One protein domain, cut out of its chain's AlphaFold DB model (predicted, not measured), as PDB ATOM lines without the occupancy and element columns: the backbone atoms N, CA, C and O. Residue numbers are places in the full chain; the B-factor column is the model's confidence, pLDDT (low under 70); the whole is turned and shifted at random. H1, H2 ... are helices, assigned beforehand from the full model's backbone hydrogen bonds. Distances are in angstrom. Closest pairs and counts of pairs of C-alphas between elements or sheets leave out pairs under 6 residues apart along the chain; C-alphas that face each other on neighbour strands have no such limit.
ATOM      1  N   GLU A   5      23.976  42.303  46.820       56.31
ATOM      2  CA  GLU A   5      23.351  40.986  46.636       56.31
ATOM      3  C   GLU A   5      21.810  41.033  46.577       56.31
ATOM      4  O   GLU A   5      21.259  40.603  45.564       56.31
ATOM      5  N   PRO A   6      21.069  41.610  47.551       57.94
ATOM      6  CA  PRO A   6      19.606  41.611  47.501       57.94
ATOM      7  C   PRO A   6      19.035  42.405  46.322       57.94
ATOM      8  O   PRO A   6      17.993  42.016  45.795       57.94
ATOM      9  N   ARG A   7      19.694  43.490  45.887       69.88
ATOM     10  CA  ARG A   7      19.232  44.285  44.737       69.88
ATOM     11  C   ARG A   7      19.444  43.528  43.427       69.88
ATOM     12  O   ARG A   7      18.510  43.428  42.640       69.88
ATOM     13  N   MET A   8      20.618  42.925  43.231       73.31
ATOM     14  CA  MET A   8      20.928  42.157  42.020       73.31
ATOM     15  C   MET A   8      20.053  40.900  41.899       73.31
ATOM     16  O   MET A   8      19.496  40.637  40.837       73.31
ATOM     17  N   THR A   9      19.864  40.155  42.994       81.94
ATOM     18  CA  THR A   9      18.970  38.987  43.034       81.94
ATOM     19  C   THR A   9      17.535  39.372  42.680       81.94
ATOM     20  O   THR A   9      16.918  38.718  41.844       81.94
ATOM     21  N   ASN A  10      16.997  40.455  43.255       81.25
ATOM     22  CA  ASN A  10      15.640  40.903  42.924       81.25
ATOM     23  C   ASN A  10      15.512  41.348  41.462       81.25
ATOM     24  O   ASN A  10      14.537  40.975  40.816       81.25
ATOM     25  N   LEU A  11      16.511  42.056  40.923       79.94
ATOM     26  CA  LEU A  11      16.542  42.419  39.504       79.94
ATOM     27  C   LEU A  11      16.486  41.171  38.615       79.94
ATOM     28  O   LEU A  11      15.666  41.108  37.706       79.94
ATOM     29  N   PHE A  12      17.288  40.142  38.902       84.88
ATOM     30  CA  PHE A  12      17.264  38.892  38.137       84.88
ATOM     31  C   PHE A  12      15.900  38.195  38.219       84.88
ATOM     32  O   PHE A  12      15.385  37.768  37.189       84.88
ATOM     33  N   LEU A  13      15.266  38.155  39.396       85.75
ATOM     34  CA  LEU A  13      13.912  37.606  39.552       85.75
ATOM     35  C   LEU A  13      12.874  38.373  38.719       85.75
ATOM     36  O   LEU A  13      12.035  37.753  38.069       85.75
ATOM     37  N   GLN A  14      12.940  39.707  38.704       84.00
ATOM     38  CA  GLN A  14      12.038  40.561  37.919       84.00
ATOM     39  C   GLN A  14      12.262  40.420  36.409       84.00
ATOM     40  O   GLN A  14      11.316  40.522  35.630       84.00
ATOM     41  N   LEU A  15      13.498  40.135  35.999       84.12
ATOM     42  CA  LEU A  15      13.876  39.875  34.611       84.12
ATOM     43  C   LEU A  15      13.587  38.434  34.159       84.12
ATOM     44  O   LEU A  15      13.750  38.142  32.971       84.12
ATOM     45  N   GLY A  16      13.180  37.546  35.074       85.62
ATOM     46  CA  GLY A  16      12.946  36.124  34.805       85.62
ATOM     47  C   GLY A  16      14.227  35.299  34.636       85.62
ATOM     48  O   GLY A  16      14.218  34.287  33.937       85.62
ATOM     49  N   LEU A  17      15.333  35.741  35.235       86.31
ATOM     50  CA  LEU A  17      16.647  35.099  35.194       86.31
ATOM     51  C   LEU A  17      16.926  34.299  36.469       86.31
ATOM     52  O   LEU A  17      16.271  34.472  37.500       86.31
ATOM     53  N   ASP A  18      17.964  33.461  36.420       87.00
ATOM     54  CA  ASP A  18      18.431  32.728  37.594       87.00
ATOM     55  C   ASP A  18      19.086  33.674  38.610       87.00
ATOM     56  O   ASP A  18      20.205  34.155  38.425       87.00
ATOM     57  N   ALA A  19      18.362  33.948  39.693       85.50
ATOM     58  CA  ALA A  19      18.794  34.842  40.758       85.50
ATOM     59  C   ALA A  19      19.603  34.138  41.862       85.50
ATOM     60  O   ALA A  19      19.866  34.725  42.915       85.50
ATOM     61  N   SER A  20      19.994  32.878  41.655       87.00
ATOM     62  CA  SER A  20      20.869  32.171  42.586       87.00
ATOM     63  C   SER A  20      22.256  32.808  42.555       87.00
ATOM     64  O   SER A  20      22.707  33.279  41.511       87.00
ATOM     65  N   ALA A  21      22.987  32.783  43.671       82.31
ATOM     66  CA  ALA A  21      24.346  33.330  43.723       82.31
ATOM     67  C   ALA A  21      25.259  32.736  42.629       82.31
ATOM     68  O   ALA A  21      26.057  33.450  42.023       82.31
ATOM     69  N   GLU A  22      25.099  31.443  42.327       86.00
ATOM     70  CA  GLU A  22      25.816  30.763  41.245       86.00
ATOM     71  C   GLU A  22      25.380  31.234  39.851       86.00
ATOM     72  O   GLU A  22      26.241  31.464  39.001       86.00
ATOM     73  N   GLY A  23      24.074  31.416  39.624       85.19
ATOM     74  CA  GLY A  23      23.513  31.918  38.368       85.19
ATOM     75  C   GLY A  23      23.957  33.346  38.075       85.19
ATOM     76  O   GLY A  23      24.463  33.623  36.989       85.19
ATOM     77  N   ILE A  24      23.901  34.221  39.080       83.25
ATOM     78  CA  ILE A  24      24.389  35.602  39.002       83.25
ATOM     79  C   ILE A  24      25.899  35.620  38.739       83.25
ATOM     80  O   ILE A  24      26.356  36.299  37.823       83.25
ATOM     81  N   ALA A  25      26.696  34.851  39.492       84.00
ATOM     82  CA  ALA A  25      28.144  34.805  39.294       84.00
ATOM     83  C   ALA A  25      28.520  34.260  37.909       84.00
ATOM     84  O   ALA A  25      29.454  34.751  37.275       84.00
ATOM     85  N   ARG A  26      27.798  33.248  37.423       86.25
ATOM     86  CA  ARG A  26      27.962  32.719  36.071       86.25
ATOM     87  C   ARG A  26      27.602  33.777  35.030       86.25
ATOM     88  O   ARG A  26      28.419  34.023  34.152       86.25
ATOM     89  N   PHE A  27      26.461  34.444  35.178       83.88
ATOM     90  CA  PHE A  27      26.015  35.492  34.269       83.88
ATOM     91  C   PHE A  27      27.016  36.645  34.208       83.88
ATOM     92  O   PHE A  27      27.430  37.025  33.125       83.88
ATOM     93  N   ILE A  28      27.490  37.143  35.352       80.06
ATOM     94  CA  ILE A  28      28.495  38.213  35.404       80.06
ATOM     95  C   ILE A  28      29.790  37.777  34.711       80.06
ATOM     96  O   ILE A  28      30.398  38.582  34.012       80.06
ATOM     97  N   ARG A  29      30.226  36.521  34.884       83.88
ATOM     98  CA  ARG A  29      31.440  36.006  34.228       83.88
ATOM     99  C   ARG A  29      31.276  35.823  32.722       83.88
ATOM    100  O   ARG A  29      32.213  36.112  31.989       83.88
ATOM    101  N   GLU A  30      30.128  35.325  32.271       84.12
ATOM    102  CA  GLU A  30      29.849  35.098  30.846       84.12
ATOM    103  C   GLU A  30      29.499  36.395  30.106       84.12
ATOM    104  O   GLU A  30      29.835  36.547  28.935       84.12
ATOM    105  N   HIS A  31      28.887  37.353  30.800       80.25
ATOM    106  CA  HIS A  31      28.397  38.622  30.268       80.25
ATOM    107  C   HIS A  31      29.110  39.811  30.931       80.25
ATOM    108  O   HIS A  31      28.477  40.747  31.419       80.25
ATOM    109  N   GLN A  32      30.447  39.780  30.952       77.75
ATOM    110  CA  GLN A  32      31.257  40.936  31.347       77.75
ATOM    111  C   GLN A  32      31.015  42.092  30.368       77.75
ATOM    112  O   GLN A  32      31.250  41.959  29.165       77.75
ATOM    113  N   LEU A  33      30.567  43.236  30.883       77.38
ATOM    114  CA  LEU A  33      30.518  44.483  30.124       77.38
ATOM    115  C   LEU A  33      31.842  45.216  30.216       77.38
ATOM    116  O   LEU A  33      32.537  45.147  31.231       77.38
ATOM    117  N   ALA A  34      32.163  45.962  29.163       76.44
ATOM    118  CA  ALA A  34      33.173  46.997  29.283       76.44
ATOM    119  C   ALA A  34      32.705  48.029  30.318       76.44
ATOM    120  O   ALA A  34      31.515  48.307  30.423       76.44
ATOM    121  N   THR A  35      33.643  48.621  31.056       71.50
ATOM    122  CA  THR A  35      33.354  49.664  32.057       71.50
ATOM    123  C   THR A  35      32.569  50.854  31.496       71.50
ATOM    124  O   THR A  35      31.891  51.534  32.254       71.50
ATOM    125  N   ASP A  36      32.658  51.086  30.187       76.44
ATOM    126  CA  ASP A  36      31.976  52.173  29.479       76.44
ATOM    127  C   ASP A  36      30.564  51.798  28.994       76.44
ATOM    128  O   ASP A  36      29.855  52.643  28.468       76.44
ATOM    129  N   VAL A  37      30.152  50.533  29.143       75.81
ATOM    130  CA  VAL A  37      28.855  50.045  28.659       75.81
ATOM    131  C   VAL A  37      27.910  49.860  29.833       75.81
ATOM    132  O   VAL A  37      28.163  49.056  30.736       75.81
ATOM    133  N   GLU A  38      26.790  50.577  29.801       78.25
ATOM    134  CA  GLU A  38      25.754  50.424  30.812       78.25
ATOM    135  C   GLU A  38      25.044  49.074  30.676       78.25
ATOM    136  O   GLU A  38      24.861  48.534  29.582       78.25
ATOM    137  N   VAL A  39      24.559  48.536  31.801       77.94
ATOM    138  CA  VAL A  39      23.823  47.265  31.781       77.94
ATOM    139  C   VAL A  39      22.589  47.342  30.878       77.94
ATOM    140  O   VAL A  39      22.263  46.346  30.258       77.94
ATOM    141  N   VAL A  40      21.949  48.503  30.715       80.88
ATOM    142  CA  VAL A  40      20.775  48.697  29.833       80.88
ATOM    143  C   VAL A  40      21.096  48.631  28.345       80.88
ATOM    144  O   VAL A  40      20.231  48.294  27.535       80.88
ATOM    145  N   GLU A  41      22.335  48.946  27.976       80.12
ATOM    146  CA  GLU A  41      22.792  48.975  26.585       80.12
ATOM    147  C   GLU A  41      23.248  47.608  26.094       80.12
ATOM    148  O   GLU A  41      23.463  47.393  24.900       80.12
ATOM    149  N   ALA A  42      23.360  46.658  27.012       82.12
ATOM    150  CA  ALA A  42      23.775  45.326  26.681       82.12
ATOM    151  C   ALA A  42      22.850  44.630  25.660       82.12
ATOM    152  O   ALA A  42      21.628  44.591  25.844       82.12
ATOM    153  N   PRO A  43      23.422  43.961  24.643       79.38
ATOM    154  CA  PRO A  43      22.655  43.306  23.583       79.38
ATOM    155  C   PRO A  43      21.993  41.985  24.013       79.38
ATOM    156  O   PRO A  43      21.346  41.334  23.200       79.38
ATOM    157  N   TYR A  44      22.181  41.550  25.261       80.25
ATOM    158  CA  TYR A  44      21.592  40.318  25.798       80.25
ATOM    159  C   TYR A  44      20.208  40.524  26.418       80.25
ATOM    160  O   TYR A  44      19.511  39.548  26.696       80.25
ATOM    161  N   TRP A  45      19.791  41.773  26.610       84.50
ATOM    162  CA  TRP A  45      18.445  42.093  27.059       84.50
ATOM    163  C   TRP A  45      17.498  42.262  25.880       84.50
ATOM    164  O   TRP A  45      17.826  42.894  24.878       84.50
ATOM    165  N   ASN A  46      16.276  41.774  26.049       86.12
ATOM    166  CA  ASN A  46      15.180  42.100  25.143       86.12
ATOM    167  C   ASN A  46      14.616  43.493  25.461       86.12
ATOM    168  O   ASN A  46      14.811  44.005  26.565       86.12
ATOM    169  N   ASP A  47      13.851  44.082  24.538       86.81
ATOM    170  CA  ASP A  47      13.258  45.421  24.699       86.81
ATOM    171  C   ASP A  47      12.564  45.640  26.052       86.81
ATOM    172  O   ASP A  47      12.807  46.648  26.713       86.81
ATOM    173  N   ALA A  48      11.768  44.672  26.518       86.56
ATOM    174  CA  ALA A  48      11.071  44.768  27.804       86.56
ATOM    175  C   ALA A  48      12.029  44.797  29.013       86.56
ATOM    176  O   ALA A  48      11.827  45.559  29.953       86.56
ATOM    177  N   GLN A  49      13.095  43.991  28.975       87.50
ATOM    178  CA  GLN A  49      14.109  43.927  30.032       87.50
ATOM    179  C   GLN A  49      14.948  45.211  30.064       87.50
ATOM    180  O   GLN A  49      15.216  45.743  31.139       87.50
ATOM    181  N   ARG A  50      15.303  45.747  28.887       87.31
ATOM    182  CA  ARG A  50      16.014  47.028  28.751       87.31
ATOM    183  C   ARG A  50      15.206  48.188  29.308       87.31
ATOM    184  O   ARG A  50      15.756  48.998  30.043       87.31
ATOM    185  N   GLN A  51      13.917  48.261  28.970       86.94
ATOM    186  CA  GLN A  51      13.019  49.292  29.495       86.94
ATOM    187  C   GLN A  51      12.968  49.240  31.021       86.94
ATOM    188  O   GLN A  51      13.264  50.239  31.669       86.94
ATOM    189  N   PHE A  52      12.734  48.057  31.591       85.69
ATOM    190  CA  PHE A  52      12.696  47.880  33.040       85.69
ATOM    191  C   PHE A  52      14.013  48.268  33.738       85.69
ATOM    192  O   PHE A  52      14.003  48.961  34.758       85.69
ATOM    193  N   LEU A  53      15.154  47.836  33.188       84.88
ATOM    194  CA  LEU A  53      16.477  48.194  33.704       84.88
ATOM    195  C   LEU A  53      16.717  49.705  33.617       84.88
ATOM    196  O   LEU A  53      17.201  50.290  34.581       84.88
ATOM    197  N   SER A  54      16.344  50.338  32.500       85.50
ATOM    198  CA  SER A  54      16.496  51.780  32.281       85.50
ATOM    199  C   SER A  54      15.683  52.578  33.290       85.50
ATOM    200  O   SER A  54      16.213  53.499  33.900       85.50
ATOM    201  N   GLU A  55      14.424  52.202  33.516       85.19
ATOM    202  CA  GLU A  55      13.577  52.847  34.520       85.19
ATOM    203  C   GLU A  55      14.117  52.636  35.941       85.19
ATOM    204  O   GLU A  55      14.174  53.578  36.727       85.19
ATOM    205  N   SER A  56      14.580  51.423  36.262       79.81
ATOM    206  CA  SER A  56      15.142  51.105  37.582       79.81
ATOM    207  C   SER A  56      16.437  51.868  37.869       79.81
ATOM    208  O   SER A  56      16.627  52.352  38.982       79.81
ATOM    209  N   LEU A  57      17.320  52.008  36.876       75.56
ATOM    210  CA  LEU A  57      18.559  52.782  36.997       75.56
ATOM    211  C   LEU A  57      18.284  54.276  37.117       75.56
ATOM    212  O   LEU A  57      18.888  54.935  37.957       75.56
ATOM    213  N   GLN A  58      17.343  54.805  36.332       77.12
ATOM    214  CA  GLN A  58      16.925  56.200  36.463       77.12
ATOM    215  C   GLN A  58      16.275  56.490  37.821       77.12
ATOM    216  O   GLN A  58      16.462  57.581  38.352       77.12
ATOM    217  N   ALA A  59      15.546  55.528  38.394       69.88
ATOM    218  CA  ALA A  59      14.929  55.665  39.709       69.88
ATOM    219  C   ALA A  59      15.927  55.542  40.878       69.88
ATOM    220  O   ALA A  59      15.719  56.191  41.899       69.88
ATOM    221  N   ASP A  60      16.987  54.731  40.760       61.38
ATOM    222  CA  ASP A  60      18.025  54.588  41.803       61.38
ATOM    223  C   ASP A  60      19.090  55.702  41.736       61.38
ATOM    224  O   ASP A  60      19.728  56.001  42.742       61.38
ATOM    225  N   ALA A  61      19.266  56.345  40.573       55.25
ATOM    226  CA  ALA A  61      20.163  57.489  40.388       55.25
ATOM    227  C   ALA A  61      19.576  58.845  40.846       55.25
ATOM    228  O   ALA A  61      20.275  59.858  40.754       55.25
ATOM    229  N   ALA A  62      18.315  58.875  41.300       46.94
ATOM    230  CA  ALA A  62      17.573  60.079  41.694       46.94
ATOM    231  C   ALA A  62      17.599  60.369  43.206       46.94
ATOM    232  O   ALA A  62      17.621  59.414  44.016       46.94
TER     233      ALA A  62
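This is residues 5 to 62 of the 62 residues of an uncharacterized protein of Stenotrophomonas maltophilia (UniProt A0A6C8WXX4). Three helices and a long loop make a ring: H3 and H1 form a narrow V, H2 starts near H1 and runs away from it at a wide angle, and residues 31 to 46 lead back to H3. The printed part has 58 residues, with helices H1, H2, H3 in chain order and no named strand, class all helix. It is compact, with radius of gyration of the C-alphas 11.2 A and spans of 29 by 23 by 20 A.

Start at H3, residues 47 to 60. H1, residues 5 to 15, is close but not clearly touching; the closest C-alphas, of Leu 15 and Gln 49, are 6.1 A apart. They run opposite ways at a shallow tilt of 33 degrees, only just short of steep. H2, residues 21 to 30, only just touches H1, with 3 pairs of C-alphas within 8 A, the closest Thr 9 and Ile 24 at 7.6 A; their lines are about perpendicular at 75 degrees. H2 and H3 are apart. In H1, H2 and H3 every O i to N i+4 pair is within hydrogen-bond range.

Find C-alpha 47 at (13.258, 45.421, 24.699); H3 runs 20.0 A to C-alpha 60. H1 begins at (23.351, 40.986, 46.636) and spans 15.3 A; H2 spans 14.1 A.

The C-alphas of Glu 22 and Ala 62 are farthest apart, 30.5 A. The printed part has no cut; the link H2 to H3 is long, H1 to H2 tight. Residues 5 to 7 and 59 to 62 are under pLDDT 70.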